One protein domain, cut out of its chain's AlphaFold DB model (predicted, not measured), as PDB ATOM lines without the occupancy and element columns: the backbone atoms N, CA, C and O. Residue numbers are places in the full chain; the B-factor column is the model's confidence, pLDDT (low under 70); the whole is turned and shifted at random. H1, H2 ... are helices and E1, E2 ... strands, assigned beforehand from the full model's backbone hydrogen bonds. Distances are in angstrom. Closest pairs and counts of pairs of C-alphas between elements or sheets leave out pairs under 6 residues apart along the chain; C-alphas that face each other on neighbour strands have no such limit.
ATOM      1  N   ALA A  32     186.052 408.768 461.842       50.84
ATOM      2  CA  ALA A  32     187.160 408.662 462.786       50.84
ATOM      3  C   ALA A  32     187.708 407.228 462.899       50.84
ATOM      4  O   ALA A  32     188.918 407.040 462.826       50.84
ATOM      5  N   GLY A  33     186.851 406.211 463.021       51.41
ATOM      6  CA  GLY A  33     187.241 404.805 463.123       51.41
ATOM      7  C   GLY A  33     187.670 404.199 461.791       51.41
ATOM      8  O   GLY A  33     188.620 403.413 461.756       51.41
ATOM      9  N   ALA A  34     187.060 404.613 460.675       54.72
ATOM     10  CA  ALA A  34     187.535 404.248 459.341       54.72
ATOM     11  C   ALA A  34     188.920 404.860 459.061       54.72
ATOM     12  O   ALA A  34     189.823 404.152 458.615       54.72
ATOM     13  N   LEU A  35     189.124 406.139 459.405       51.94
ATOM     14  CA  LEU A  35     190.427 406.796 459.300       51.94
ATOM     15  C   LEU A  35     191.454 406.158 460.244       51.94
ATOM     16  O   LEU A  35     192.566 405.896 459.810       51.94
ATOM     17  N   ALA A  36     191.090 405.836 461.489       55.97
ATOM     18  CA  ALA A  36     191.975 405.164 462.444       55.97
ATOM     19  C   ALA A  36     192.384 403.762 461.972       55.97
ATOM     20  O   ALA A  36     193.548 403.392 462.092       55.97
ATOM     21  N   THR A  37     191.460 403.006 461.377       56.50
ATOM     22  CA  THR A  37     191.740 401.669 460.833       56.50
ATOM     23  C   THR A  37     192.623 401.747 459.586       56.50
ATOM     24  O   THR A  37     193.575 400.981 459.457       56.50
ATOM     25  N   MET A  38     192.367 402.700 458.684       50.28
ATOM     26  CA  MET A  38     193.206 402.919 457.498       50.28
ATOM     27  C   MET A  38     194.589 403.476 457.865       50.28
ATOM     28  O   MET A  38     195.584 403.075 457.265       50.28
ATOM     29  N   LEU A  39     194.669 404.347 458.875       56.34
ATOM     30  CA  LEU A  39     195.926 404.833 459.444       56.34
ATOM     31  C   LEU A  39     196.705 403.690 460.087       56.34
ATOM     32  O   LEU A  39     197.890 403.569 459.811       56.34
ATOM     33  N   ALA A  40     196.061 402.836 460.887       56.72
ATOM     34  CA  ALA A  40     196.703 401.686 461.518       56.72
ATOM     35  C   ALA A  40     197.235 400.692 460.475       56.72
ATOM     36  O   ALA A  40     198.418 400.364 460.499       56.72
ATOM     37  N   ALA A  41     196.415 400.305 459.493       59.59
ATOM     38  CA  ALA A  41     196.829 399.406 458.415       59.59
ATOM     39  C   ALA A  41     197.950 400.004 457.541       59.59
ATOM     40  O   ALA A  41     198.897 399.311 457.169       59.59
ATOM     41  N   GLY A  42     197.883 401.308 457.243       58.03
ATOM     42  CA  GLY A  42     198.943 402.023 456.531       58.03
ATOM     43  C   GLY A  42     200.239 402.120 457.340       58.03
ATOM     44  O   GLY A  42     201.331 401.995 456.783       58.03
ATOM     45  N   GLN A  43     200.133 402.284 458.659       59.69
ATOM     46  CA  GLN A  43     201.268 402.348 459.576       59.69
ATOM     47  C   GLN A  43     201.941 400.978 459.711       59.69
ATOM     48  O   GLN A  43     203.161 400.900 459.614       59.69
ATOM     49  N   GLU A  44     201.183 399.886 459.820       61.31
ATOM     50  CA  GLU A  44     201.731 398.523 459.829       61.31
ATOM     51  C   GLU A  44     202.430 398.155 458.515       61.31
ATOM     52  O   GLU A  44     203.551 397.636 458.532       61.31
ATOM     53  N   ALA A  45     201.824 398.485 457.369       61.84
ATOM     54  CA  ALA A  45     202.455 398.286 456.066       61.84
ATOM     55  C   ALA A  45     203.771 399.076 455.953       61.84
ATOM     56  O   ALA A  45     204.786 398.539 455.508       61.84
ATOM     57  N   HIS A  46     203.784 400.326 456.424       61.12
ATOM     58  CA  HIS A  46     204.979 401.166 456.426       61.12
ATOM     59  C   HIS A  46     206.086 400.613 457.342       61.12
ATOM     60  O   HIS A  46     207.243 400.521 456.930       61.12
ATOM     61  N   LEU A  47     205.731 400.160 458.550       67.44
ATOM     62  CA  LEU A  47     206.654 399.513 459.489       67.44
ATOM     63  C   LEU A  47     207.261 398.226 458.911       67.44
ATOM     64  O   LEU A  47     208.446 397.958 459.120       67.44
ATOM     65  N   SER A  48     206.472 397.439 458.174       73.56
ATOM     66  CA  SER A  48     206.936 396.224 457.495       73.56
ATOM     67  C   SER A  48     207.969 396.538 456.409       73.56
ATOM     68  O   SER A  48     209.045 395.938 456.390       73.56
ATOM     69  N   VAL A  49     207.701 397.543 455.566       76.81
ATOM     70  CA  VAL A  49     208.646 398.000 454.532       76.81
ATOM     71  C   VAL A  49     209.953 398.476 455.165       76.81
ATOM     72  O   VAL A  49     211.023 398.020 454.769       76.81
ATOM     73  N   MET A  50     209.878 399.322 456.197       71.69
ATOM     74  CA  MET A  50     211.067 399.826 456.895       71.69
ATOM     75  C   MET A  50     211.879 398.698 457.539       71.69
ATOM     76  O   MET A  50     213.105 398.685 457.451       71.69
ATOM     77  N   ARG A  51     211.215 397.712 458.157       78.56
ATOM     78  CA  ARG A  51     211.879 396.519 458.699       78.56
ATOM     79  C   ARG A  51     212.589 395.732 457.598       78.56
ATOM     80  O   ARG A  51     213.716 395.287 457.810       78.56
ATOM     81  N   GLY A  52     211.958 395.591 456.435       82.00
ATOM     82  CA  GLY A  52     212.561 394.979 455.255       82.00
ATOM     83  C   GLY A  52     213.805 395.728 454.772       82.00
ATOM     84  O   GLY A  52     214.800 395.093 454.434       82.00
ATOM     85  N   GLU A  53     213.800 397.064 454.785       83.19
ATOM     86  CA  GLU A  53     214.984 397.867 454.444       83.19
ATOM     87  C   GLU A  53     216.135 397.661 455.439       83.19
ATOM     88  O   GLU A  53     217.276 397.467 455.023       83.19
ATOM     89  N   VAL A  54     215.844 397.648 456.746       84.69
ATOM     90  CA  VAL A  54     216.855 397.388 457.788       84.69
ATOM     91  C   VAL A  54     217.435 395.980 457.645       84.69
ATOM     92  O   VAL A  54     218.647 395.794 457.751       84.69
ATOM     93  N   GLN A  55     216.593 394.985 457.356       84.94
ATOM     94  CA  GLN A  55     217.046 393.609 457.162       84.94
ATOM     95  C   GLN A  55     217.906 393.456 455.901       84.94
ATOM     96  O   GLN A  55     218.921 392.764 455.940       84.94
ATOM     97  N   GLN A  56     217.540 394.122 454.803       88.12
ATOM     98  CA  GLN A  56     218.353 394.154 453.583       88.12
ATOM     99  C   GLN A  56     219.699 394.837 453.815       88.12
ATOM    100  O   GLN A  56     220.717 394.363 453.315       88.12
ATOM    101  N   PHE A  57     219.727 395.922 454.594       88.31
ATOM    102  CA  PHE A  57     220.980 396.552 455.001       88.31
ATOM    103  C   PHE A  57     221.853 395.579 455.800       88.31
ATOM    104  O   PHE A  57     223.034 395.444 455.495       88.31
ATOM    105  N   ALA A  58     221.281 394.859 456.771       88.31
ATOM    106  CA  ALA A  58     222.012 393.872 457.565       88.31
ATOM    107  C   ALA A  58     222.589 392.727 456.710       88.31
ATOM    108  O   ALA A  58     223.752 392.373 456.878       88.31
ATOM    109  N   ASP A  59     221.803 392.184 455.775       89.25
ATOM    110  CA  ASP A  59     222.239 391.123 454.852       89.25
ATOM    111  C   ASP A  59     223.364 391.604 453.924       89.25
ATOM    112  O   ASP A  59     224.377 390.927 453.745       89.25
ATOM    113  N   ARG A  60     223.226 392.818 453.381       88.00
ATOM    114  CA  ARG A  60     224.254 393.427 452.538       88.00
ATOM    115  C   ARG A  60     225.541 393.683 453.325       88.00
ATOM    116  O   ARG A  60     226.616 393.337 452.849       88.00
ATOM    117  N   PHE A  61     225.423 394.216 454.538       88.94
ATOM    118  CA  PHE A  61     226.550 394.460 455.436       88.94
ATOM    119  C   PHE A  61     227.291 393.157 455.773       88.94
ATOM    120  O   PHE A  61     228.522 393.117 455.745       88.94
ATOM    121  N   GLU A  62     226.555 392.072 456.024       90.31
ATOM    122  CA  GLU A  62     227.133 390.745 456.246       90.31
ATOM    123  C   GLU A  62     227.886 390.240 455.014       90.31
ATOM    124  O   GLU A  62     229.027 389.800 455.141       90.31
ATOM    125  N   LYS A  63     227.314 390.381 453.816       88.50
ATOM    126  CA  LYS A  63     227.975 389.985 452.562       88.50
ATOM    127  C   LYS A  63     229.217 390.819 452.246       88.50
ATOM    128  O   LYS A  63     230.218 390.270 451.795       88.50
ATOM    129  N   GLU A  64     229.172 392.130 452.473       88.88
ATOM    130  CA  GLU A  64     230.266 393.054 452.142       88.88
ATOM    131  C   GLU A  64     231.414 393.014 453.163       88.88
ATOM    132  O   GLU A  64     232.565 393.316 452.829       88.88
ATOM    133  N   HIS A  65     231.131 392.676 454.424       88.19
ATOM    134  CA  HIS A  65     232.116 392.779 455.504       88.19
ATOM    135  C   HIS A  65     232.371 391.484 456.273       88.19
ATOM    136  O   HIS A  65     233.346 391.437 457.025       88.19
ATOM    137  N   GLY A  66     231.549 390.449 456.086       87.00
ATOM    138  CA  GLY A  66     231.613 389.194 456.840       87.00
ATOM    139  C   GLY A  66     231.134 389.329 458.289       87.00
ATOM    140  O   GLY A  66     231.520 388.530 459.140       87.00
ATOM    141  N   LEU A  67     230.352 390.369 458.595       90.38
ATOM    142  CA  LEU A  67     229.916 390.718 459.948       90.38
ATOM    143  C   LEU A  67     228.393 390.832 460.002       90.38
ATOM    144  O   LEU A  67     227.799 391.554 459.214       90.38
ATOM    145  N   ARG A  68     227.754 390.177 460.966       89.12
ATOM    146  CA  ARG A  68     226.300 390.169 461.113       89.12
ATOM    147  C   ARG A  68     225.827 391.257 462.067       89.12
ATOM    148  O   ARG A  68     226.291 391.329 463.206       89.12
ATOM    149  N   LEU A  69     224.851 392.052 461.634       89.00
ATOM    150  CA  LEU A  69     224.153 393.027 462.474       89.00
ATOM    151  C   LEU A  69     222.764 392.499 462.848       89.00
ATOM    152  O   LEU A  69     221.906 392.313 461.989       89.00
ATOM    153  N   ASP A  70     222.537 392.267 464.138       88.12
ATOM    154  CA  ASP A  70     221.257 391.804 464.678       88.12
ATOM    155  C   ASP A  70     220.484 392.977 465.290       88.12
ATOM    156  O   ASP A  70     220.805 393.453 466.380       88.12
ATOM    157  N   PHE A  71     219.479 393.486 464.582       86.81
ATOM    158  CA  PHE A  71     218.702 394.640 465.032       86.81
ATOM    159  C   PHE A  71     217.553 394.221 465.947       86.81
ATOM    160  O   PHE A  71     216.594 393.575 465.523       86.81
ATOM    161  N   ARG A  72     217.581 394.673 467.206       86.12
ATOM    162  CA  ARG A  72     216.446 394.481 468.117       86.12
ATOM    163  C   ARG A  72     215.254 395.341 467.706       86.12
ATOM    164  O   ARG A  72     215.421 396.423 467.149       86.12
ATOM    165  N   ALA A  73     214.048 394.926 468.099       79.88
ATOM    166  CA  ALA A  73     212.814 395.673 467.831       79.88
ATOM    167  C   ALA A  73     212.914 397.160 468.228       79.88
ATOM    168  O   ALA A  73     212.558 398.028 467.441       79.88
ATOM    169  N   ALA A  74     213.505 397.463 469.390       82.50
ATOM    170  CA  ALA A  74     213.710 398.840 469.845       82.50
ATOM    171  C   ALA A  74     214.674 399.658 468.959       82.50
ATOM    172  O   ALA A  74     214.535 400.877 468.877       82.50
ATOM    173  N   ALA A  75     215.650 399.014 468.312       87.00
ATOM    174  CA  ALA A  75     216.531 399.668 467.344       87.00
ATOM    175  C   ALA A  75     215.777 399.977 466.049       87.00
ATOM    176  O   ALA A  75     215.858 401.092 465.549       87.00
ATOM    177  N   VAL A  76     214.985 399.017 465.561       84.50
ATOM    178  CA  VAL A  76     214.138 399.194 464.373       84.50
ATOM    179  C   VAL A  76     213.159 400.350 464.583       84.50
ATOM    180  O   VAL A  76     213.118 401.263 463.764       84.50
ATOM    181  N   THR A  77     212.448 400.390 465.716       82.94
ATOM    182  CA  THR A  77     211.550 401.508 466.058       82.94
ATOM    183  C   THR A  77     212.287 402.848 466.098       82.94
ATOM    184  O   THR A  77     211.784 403.834 465.571       82.94
ATOM    185  N   ALA A  78     213.493 402.898 466.672       85.88
ATOM    186  CA  ALA A  78     214.283 404.128 466.706       85.88
ATOM    187  C   ALA A  78     214.707 404.595 465.301       85.88
ATOM    188  O   ALA A  78     214.651 405.789 465.019       85.88
ATOM    189  N   LEU A  79     215.089 403.667 464.416       85.00
ATOM    190  CA  LEU A  79     215.438 403.964 463.023       85.00
ATOM    191  C   LEU A  79     214.240 404.510 462.238       85.00
ATOM    192  O   LEU A  79     214.406 405.452 461.467       85.00
ATOM    193  N   ILE A  80     213.042 403.966 462.465       81.69
ATOM    194  CA  ILE A  80     211.797 404.448 461.849       81.69
ATOM    195  C   ILE A  80     211.476 405.873 462.308       81.69
ATOM    196  O   ILE A  80     211.212 406.746 461.486       81.69
ATOM    197  N   GLU A  81     211.542 406.137 463.615       83.38
ATOM    198  CA  GLU A  81     211.296 407.480 464.153       83.38
ATOM    199  C   GLU A  81     212.310 408.501 463.609       83.38
ATOM    200  O   GLU A  81     211.938 409.619 463.253       83.38
ATOM    201  N   LEU A  82     213.583 408.106 463.480       83.44
ATOM    202  CA  LEU A  82     214.633 408.912 462.848       83.44
ATOM    203  C   LEU A  82     214.358 409.166 461.366       83.44
ATOM    204  O   LEU A  82     214.467 410.304 460.918       83.44
ATOM    205  N   SER A  83     213.972 408.133 460.621       82.69
ATOM    206  CA  SER A  83     213.586 408.244 459.214       82.69
ATOM    207  C   SER A  83     212.441 409.239 459.027       82.69
ATOM    208  O   SER A  83     212.550 410.138 458.193       82.69
ATOM    209  N   ARG A  84     211.395 409.151 459.861       80.44
ATOM    210  CA  ARG A  84     210.258 410.080 459.828       80.44
ATOM    211  C   ARG A  84     210.671 411.506 460.188       80.44
ATOM    212  O   ARG A  84     210.197 412.448 459.564       80.44
ATOM    213  N   LYS A  85     211.549 411.668 461.182       81.19
ATOM    214  CA  LYS A  85     212.031 412.978 461.638       81.19
ATOM    215  C   LYS A  85     212.912 413.678 460.599       81.19
ATOM    216  O   LYS A  85     212.799 414.884 460.427       81.19
ATOM    217  N   GLU A  86     213.781 412.927 459.928       81.75
ATOM    218  CA  GLU A  86     214.755 413.452 458.960       81.75
ATOM    219  C   GLU A  86     214.215 413.455 457.517       81.75
ATOM    220  O   GLU A  86     214.857 414.007 456.625       81.75
ATOM    221  N   GLY A  87     213.068 412.812 457.260       79.50
ATOM    222  CA  GLY A  87     212.485 412.675 455.920       79.50
ATOM    223  C   GLY A  87     213.325 411.817 454.962       79.50
ATOM    224  O   GLY A  87     213.293 412.031 453.753       79.50
ATOM    225  N   ARG A  88     214.112 410.869 455.488       82.12
ATOM    226  CA  ARG A  88     215.028 409.998 454.720       82.12
ATOM    227  C   ARG A  88     214.588 408.541 454.812       82.12
ATOM    228  O   ARG A  88     213.953 408.165 455.787       82.12
ATOM    229  N   THR A  89     214.950 407.700 453.845       80.81
ATOM    230  CA  THR A  89     214.642 406.254 453.888       80.81
ATOM    231  C   THR A  89     215.367 405.552 455.042       80.81
ATOM    232  O   THR A  89     216.428 406.009 455.478       80.81
ATOM    233  N   ALA A  90     214.833 404.424 455.538       81.69
ATOM    234  CA  ALA A  90     215.466 403.694 456.644       81.69
ATOM    235  C   ALA A  90     216.868 403.231 456.250       81.69
ATOM    236  O   ALA A  90     217.794 403.304 457.057       81.69
ATOM    237  N   ARG A  91     217.038 402.834 454.985       81.88
ATOM    238  CA  ARG A  91     218.340 402.504 454.409       81.88
ATOM    239  C   ARG A  91     219.345 403.654 454.537       81.88
ATOM    240  O   ARG A  91     220.431 403.429 455.054       81.88
ATOM    241  N   ALA A  92     218.988 404.870 454.118       84.81
ATOM    242  CA  ALA A  92     219.897 406.017 454.181       84.81
ATOM    243  C   ALA A  92     220.277 406.373 455.626       84.81
ATOM    244  O   ALA A  92     221.431 406.696 455.899       84.81
ATOM    245  N   ILE A  93     219.329 406.267 456.565       88.19
ATOM    246  CA  ILE A  93     219.611 406.441 457.998       88.19
ATOM    247  C   ILE A  93     220.577 405.363 458.501       88.19
ATOM    248  O   ILE A  93     221.489 405.680 459.259       88.19
ATOM    249  N   CYS A  94     220.408 404.105 458.083       86.81
ATOM    250  CA  CYS A  94     221.333 403.032 458.443       86.81
ATOM    251  C   CYS A  94     222.736 403.287 457.875       86.81
ATOM    252  O   CYS A  94     223.709 403.200 458.617       86.81
ATOM    253  N   GLU A  95     222.845 403.643 456.592       87.12
ATOM    254  CA  GLU A  95     224.130 403.938 455.943       87.12
ATOM    255  C   GLU A  95     224.853 405.111 456.625       87.12
ATOM    256  O   GLU A  95     226.052 405.020 456.868       87.12
ATOM    257  N   ASP A  96     224.136 406.168 457.021       87.75
ATOM    258  CA  ASP A  96     224.717 407.312 457.739       87.75
ATOM    259  C   ASP A  96     225.136 406.959 459.177       87.75
ATOM    260  O   ASP A  96     226.269 407.226 459.590       87.75
ATOM    261  N   ARG A  97     224.249 406.308 459.944       87.31
ATOM    262  CA  ARG A  97     224.493 405.979 461.359       87.31
ATOM    263  C   ARG A  97     225.555 404.905 461.540       87.31
ATOM    264  O   ARG A  97     226.276 404.940 462.533       87.31
ATOM    265  N   PHE A  98     225.651 403.962 460.608       88.56
ATOM    266  CA  PHE A  98     226.551 402.814 460.698       88.56
ATOM    267  C   PHE A  98     227.740 402.899 459.733       88.56
ATOM    268  O   PHE A  98     228.414 401.895 459.529       88.56
ATOM    269  N   LYS A  99     228.056 404.074 459.174       87.94
ATOM    270  CA  LYS A  99     229.182 404.250 458.236       87.94
ATOM    271  C   LYS A  99     230.543 403.805 458.799       87.94
ATOM    272  O   LYS A  99     231.367 403.273 458.062       87.94
ATOM    273  N   ASP A 100     230.762 403.982 460.104       88.62
ATOM    274  CA  ASP A 100     232.028 403.663 460.785       88.62
ATOM    275  C   ASP A 100     232.052 402.238 461.372       88.62
ATOM    276  O   ASP A 100     233.105 401.707 461.736       88.62
ATOM    277  N   PHE A 101     230.892 401.573 461.426       89.12
ATOM    278  CA  PHE A 101     230.758 400.226 461.983       89.12
ATOM    279  C   PHE A 101     231.592 399.175 461.236       89.12
ATOM    280  O   PHE A 101     232.214 398.364 461.918       89.12
ATOM    281  N   PRO A 102     231.698 399.160 459.891       88.31
ATOM    282  CA  PRO A 102     232.533 398.190 459.185       88.31
ATOM    283  C   PRO A 102     233.971 398.158 459.704       88.31
ATOM    284  O   PRO A 102     234.553 397.088 459.868       88.31
ATOM    285  N   TYR A 103     234.544 399.331 459.983       89.38
ATOM    286  CA  TYR A 103     235.928 399.464 460.421       89.38
ATOM    287  C   TYR A 103     236.085 399.074 461.893       89.38
ATOM    288  O   TYR A 103     236.921 398.228 462.221       89.38
ATOM    289  N   GLY A 104     235.250 399.630 462.775       88.25
ATOM    290  CA  GLY A 104     235.342 399.353 464.209       88.25
ATOM    291  C   GLY A 104     234.977 397.910 464.565       88.25
ATOM    292  O   GLY A 104     235.671 397.271 465.356       88.25
ATOM    293  N   LEU A 105     233.948 397.344 463.929       89.75
ATOM    294  CA  LEU A 105     233.539 395.960 464.168       89.75
ATOM    295  C   LEU A 105     234.554 394.949 463.630       89.75
ATOM    296  O   LEU A 105     234.757 393.922 464.273       89.75
ATOM    297  N   LYS A 106     235.247 395.231 462.516       88.56
ATOM    298  CA  LYS A 106     236.358 394.382 462.042       88.56
ATOM    299  C   LYS A 106     237.498 394.315 463.054       88.56
ATOM    300  O   LYS A 106     238.079 393.247 463.243       88.56
ATOM    301  N   LEU A 107     237.806 395.428 463.717       88.12
ATOM    302  CA  LEU A 107     238.829 395.472 464.761       88.12
ATOM    303  C   LEU A 107     238.432 394.602 465.961       88.12
ATOM    304  O   LEU A 107     239.213 393.764 466.409       88.12
ATOM    305  N   ILE A 108     237.182 394.733 466.415       88.44
ATOM    306  CA  ILE A 108     236.636 393.915 467.506       88.44
ATOM    307  C   ILE A 108     236.607 392.433 467.117       88.44
ATOM    308  O   ILE A 108     237.003 391.578 467.912       88.44
ATOM    309  N   ALA A 109     236.177 392.115 465.894       88.75
ATOM    310  CA  ALA A 109     236.130 390.751 465.376       88.75
ATOM    311  C   ALA A 109     237.524 390.117 465.325       88.75
ATOM    312  O   ALA A 109     237.678 388.957 465.695       88.75
ATOM    313  N   ARG A 110     238.556 390.882 464.950       86.81
ATOM    314  CA  ARG A 110     239.948 390.416 464.961       86.81
ATOM    315  C   ARG A 110     240.453 390.111 466.372       86.81
ATOM    316  O   ARG A 110     241.170 389.134 466.555       86.81
ATOM    317  N   ASN A 111     240.078 390.923 467.356       85.88
ATOM    318  CA  ASN A 111     240.539 390.764 468.737       85.88
ATOM    319  C   ASN A 111     239.763 389.695 469.523       85.88
ATOM    320  O   ASN A 111     240.331 389.055 470.403       85.88
ATOM    321  N   THR A 112     238.472 389.508 469.234       84.94
ATOM    322  CA  THR A 112     237.570 388.642 470.024       84.94
ATOM    323  C   THR A 112     237.066 387.410 469.276       84.94
ATOM    324  O   THR A 112     236.467 386.534 469.894       84.94
ATOM    325  N   GLY A 113     237.234 387.347 467.952       84.56
ATOM    326  CA  GLY A 113     236.621 386.330 467.089       84.56
ATOM    327  C   GLY A 113     235.113 386.517 466.867       84.56
ATOM    328  O   GLY A 113     234.484 385.711 466.184       84.56
ATOM    329  N   ARG A 114     234.499 387.563 467.436       86.88
ATOM    330  CA  ARG A 114     233.053 387.800 467.347       86.88
ATOM    331  C   ARG A 114     232.673 388.418 466.002       86.88
ATOM    332  O   ARG A 114     233.100 389.520 465.685       86.88
ATOM    333  N   THR A 115     231.781 387.757 465.267       85.31
ATOM    334  CA  THR A 115     231.278 388.236 463.966       85.31
ATOM    335  C   THR A 115     229.838 388.745 464.005       85.31
ATOM    336  O   THR A 115     229.393 389.349 463.040       85.31
ATOM    337  N   THR A 116     229.097 388.535 465.102       87.44
ATOM    338  CA  THR A 116     227.688 388.953 465.234       87.44
ATOM    339  C   THR A 116     227.512 390.025 466.304       87.44
ATOM    340  O   THR A 116     227.845 389.799 467.469       87.44
ATOM    341  N   PHE A 117     226.923 391.165 465.942       88.69
ATOM    342  CA  PHE A 117     226.746 392.332 466.808       88.69
ATOM    343  C   PHE A 117     225.276 392.712 466.936       88.69
ATOM    344  O   PHE A 117     224.597 392.972 465.948       88.69
ATOM    345  N   THR A 118     224.785 392.768 468.173       89.31
ATOM    346  CA  THR A 118     223.393 393.125 468.455       89.31
ATOM    347  C   THR A 118     223.243 394.639 468.552       89.31
ATOM    348  O   THR A 118     223.802 395.274 469.446       89.31
ATOM    349  N   ILE A 119     222.446 395.214 467.657       89.06
ATOM    350  CA  ILE A 119     222.133 396.635 467.600       89.06
ATOM    351  C   ILE A 119     220.855 396.898 468.398       89.06
ATOM    352  O   ILE A 119     219.756 396.459 468.046       89.06
ATOM    353  N   GLY A 120     221.005 397.616 469.510       88.44
ATOM    354  CA  GLY A 120     219.901 398.127 470.324       88.44
ATOM    355  C   GLY A 120     219.596 399.601 470.040       88.44
ATOM    356  O   GLY A 120     220.299 400.260 469.281       88.44
ATOM    357  N   LYS A 121     218.580 400.157 470.712       86.50
ATOM    358  CA  LYS A 121     218.225 401.586 470.603       86.50
ATOM    359  C   LYS A 121     219.412 402.518 470.888       86.50
ATOM    360  O   LYS A 121     219.564 403.526 470.213       86.50
ATOM    361  N   VAL A 122     220.254 402.178 471.867       87.00
ATOM    362  CA  VAL A 122     221.431 402.987 472.239       87.00
ATOM    363  C   VAL A 122     222.442 403.069 471.092       87.00
ATOM    364  O   VAL A 122     222.973 404.142 470.838       87.00
ATOM    365  N   ALA A 123     222.636 401.972 470.359       87.81
ATOM    366  CA  ALA A 123     223.526 401.926 469.202       87.81
ATOM    367  C   ALA A 123     223.000 402.756 468.020       87.81
ATOM    368  O   ALA A 123     223.787 403.260 467.231       87.81
ATOM    369  N   VAL A 124     221.679 402.932 467.912       87.62
ATOM    370  CA  VAL A 124     221.055 403.807 466.905       87.62
ATOM    371  C   VAL A 124     221.147 405.282 467.309       87.62
ATOM    372  O   VAL A 124     221.454 406.131 466.478       87.62
ATOM    373  N   ASP A 125     220.881 405.592 468.582       86.00
ATOM    374  CA  ASP A 125     220.912 406.962 469.118       86.00
ATOM    375  C   ASP A 125     222.342 407.517 469.180       86.00
ATOM    376  O   ASP A 125     222.596 408.669 468.829       86.00
ATOM    377  N   ARG A 126     223.292 406.676 469.609       88.69
ATOM    378  CA  ARG A 126     224.710 407.014 469.781       88.69
ATOM    379  C   ARG A 126     225.604 405.929 469.172       88.69
ATOM    380  O   ARG A 126     226.243 405.179 469.921       88.69
ATOM    381  N   PRO A 127     225.668 405.845 467.832       88.75
ATOM    382  CA  PRO A 127     226.478 404.843 467.143       88.75
ATOM    383  C   PRO A 127     227.962 404.970 467.492       88.75
ATOM    384  O   PRO A 127     228.580 403.987 467.884       88.75
ATOM    385  N   ASP A 128     228.492 406.194 467.464       87.38
ATOM    386  CA  ASP A 128     229.902 406.498 467.719       87.38
ATOM    387  C   ASP A 128     230.355 406.052 469.121       87.38
ATOM    388  O   ASP A 128     231.246 405.217 469.262       87.38
ATOM    389  N   LYS A 129     229.632 406.479 470.168       89.25
ATOM    390  CA  LYS A 129     229.931 406.082 471.556       89.25
ATOM    391  C   LYS A 129     229.824 404.577 471.780       89.25
ATOM    392  O   LYS A 129     230.605 404.020 472.546       89.25
ATOM    393  N   THR A 130     228.840 403.931 471.153       88.88
ATOM    394  CA  THR A 130     228.661 402.479 471.276       88.88
ATOM    395  C   THR A 130     229.835 401.743 470.640       88.88
ATOM    396  O   THR A 130     230.369 400.811 471.237       88.88
ATOM    397  N   LEU A 131     230.270 402.195 469.461       88.31
ATOM    398  CA  LEU A 131     231.406 401.622 468.756       88.31
ATOM    399  C   LEU A 131     232.703 401.792 469.554       88.31
ATOM    400  O   LEU A 131     233.418 400.814 469.750       88.31
ATOM    401  N   SER A 132     232.979 402.995 470.076       89.31
ATOM    402  CA  SER A 132     234.155 403.236 470.922       89.31
ATOM    403  C   SER A 132     234.167 402.333 472.152       89.31
ATOM    404  O   SER A 132     235.197 401.739 472.454       89.31
ATOM    405  N   LEU A 133     233.023 402.181 472.829       88.94
ATOM    406  CA  LEU A 133     232.902 401.320 474.006       88.94
ATOM    407  C   LEU A 133     233.230 399.860 473.666       88.94
ATOM    408  O   LEU A 133     234.077 399.262 474.325       88.94
ATOM    409  N   TRP A 134     232.643 399.312 472.597       89.00
ATOM    410  CA  TRP A 134     232.930 397.940 472.168       89.00
ATOM    411  C   TRP A 134     234.394 397.734 471.770       89.00
ATOM    412  O   TRP A 134     234.962 396.679 472.057       89.00
ATOM    413  N   ILE A 135     235.019 398.727 471.132       87.50
ATOM    414  CA  ILE A 135     236.446 398.684 470.802       87.50
ATOM    415  C   ILE A 135     237.276 398.657 472.093       87.50
ATOM    416  O   ILE A 135     238.120 397.778 472.249       87.50
ATOM    417  N   THR A 136     237.021 399.561 473.042       88.25
ATOM    418  CA  THR A 136     237.743 399.604 474.324       88.25
ATOM    419  C   THR A 136     237.597 398.298 475.107       88.25
ATOM    420  O   THR A 136     238.598 397.757 475.574       88.25
ATOM    421  N   GLU A 137     236.385 397.743 475.201       86.31
ATOM    422  CA  GLU A 137     236.144 396.446 475.850       86.31
ATOM    423  C   GLU A 137     236.897 395.300 475.160       86.31
ATOM    424  O   GLU A 137     237.377 394.373 475.814       86.31
ATOM    425  N   SER A 138     237.037 395.371 473.835       83.38
ATOM    426  CA  SER A 138     237.775 394.382 473.055       83.38
ATOM    427  C   SER A 138     239.276 394.383 473.363       83.38
ATOM    428  O   SER A 138     239.873 393.309 473.430       83.38
ATOM    429  N   TYR A 139     239.876 395.555 473.588       80.19
ATOM    430  CA  TYR A 139     241.283 395.683 473.990       80.19
ATOM    431  C   TYR A 139     241.520 395.323 475.458       80.19
ATOM    432  O   TYR A 139     242.531 394.703 475.776       80.19
ATOM    433  N   GLY A 140     240.579 395.649 476.350       66.88
ATOM    434  CA  GLY A 140     240.696 395.345 477.782       66.88
ATOM    435  C   GLY A 140     240.783 393.850 478.111       66.88
ATOM    436  O   GLY A 140     241.193 393.493 479.207       66.88
ATOM    437  N   ARG A 141     240.432 392.966 477.168       56.47
ATOM    438  CA  ARG A 141     240.517 391.504 477.324       56.47
ATOM    439  C   ARG A 141     241.866 390.905 476.894       56.47
ATOM    440  O   ARG A 141     242.061 389.707 477.056       56.47
ATOM    441  N   GLN A 142     242.763 391.712 476.321       50.69
ATOM    442  CA  GLN A 142     244.121 391.313 475.924       50.69
ATOM    443  C   GLN A 142     245.203 391.731 476.942       50.69
ATOM    444  O   GLN A 142     246.379 391.495 476.674       50.69
TER     445      GLN A 142
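AT A GLANCE: This is residues 32 to 142 of the 143 residues of an uncharacterized protein of Lentisphaerae bacterium ADurb.BinA184 (UniProt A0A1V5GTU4). A long helix, H1, sticks out of a small helical body as an arm with residues 32 to 45, and its later part runs past strand E1. In the body two short parallel strands, E1 and E2, lie side by side, with H2 and H3 crossing toward the arm's end and H4 and H6 side by side at the other. The printed part has 111 residues, in order H1 E1 H2 H3 H4 E2 H5 H6, and is mostly helix. It is only just loose, close to compact, with a radius of gyration of the C-alphas of 16.1 A; the arm adds to spans of 61 by 25 by 19 A.

IN THESE COORDINATES: H1, residues 32 to 65, begins with C-alpha 32 at (187.160, 408.662, 462.786) and is 48.2 A long. E1 is residues 68 to 71, H2 73 to 86, 20.0 A, H3 90 to 97 and H4 101 to 112, 15.7 A. E2 is 116 to 119, H5 121 to 125, and H6, 127 to 140, 20.1 A, ends with C-alpha 140 at (240.696, 395.345, 477.782).

HOW THE PARTS SIT: E1, H2 H3 H4, E2 form a strand-helix-strand unit, parallel neighbour strands with helices between. N 70 and O 117 are 2.8 A apart, within hydrogen-bond range. H1 touches H2, about perpendicular at 75 degrees, closest C-alphas Arg 51 and Val 76, 6.7 A. H4 touches H6 at a shallow tilt of 17 degrees, the same way, closest C-alphas Ile 108 and Ser 138, 5.7 A. H2 touches H3, closest C-alphas Ser 83 and Ala 90, 5.6 A, and H5, Ala 75 and Lys 121, 4.1 A. In the six helices every O i to N i+4 pair is within hydrogen-bond range.

THE WHOLE: The C-alphas of Ala 32 and Gln 142, the two farthest apart, are 61.0 A apart. The printed part has no cut and no long link. Residues 32 to 47 and 140 to 142 have pLDDT under 70.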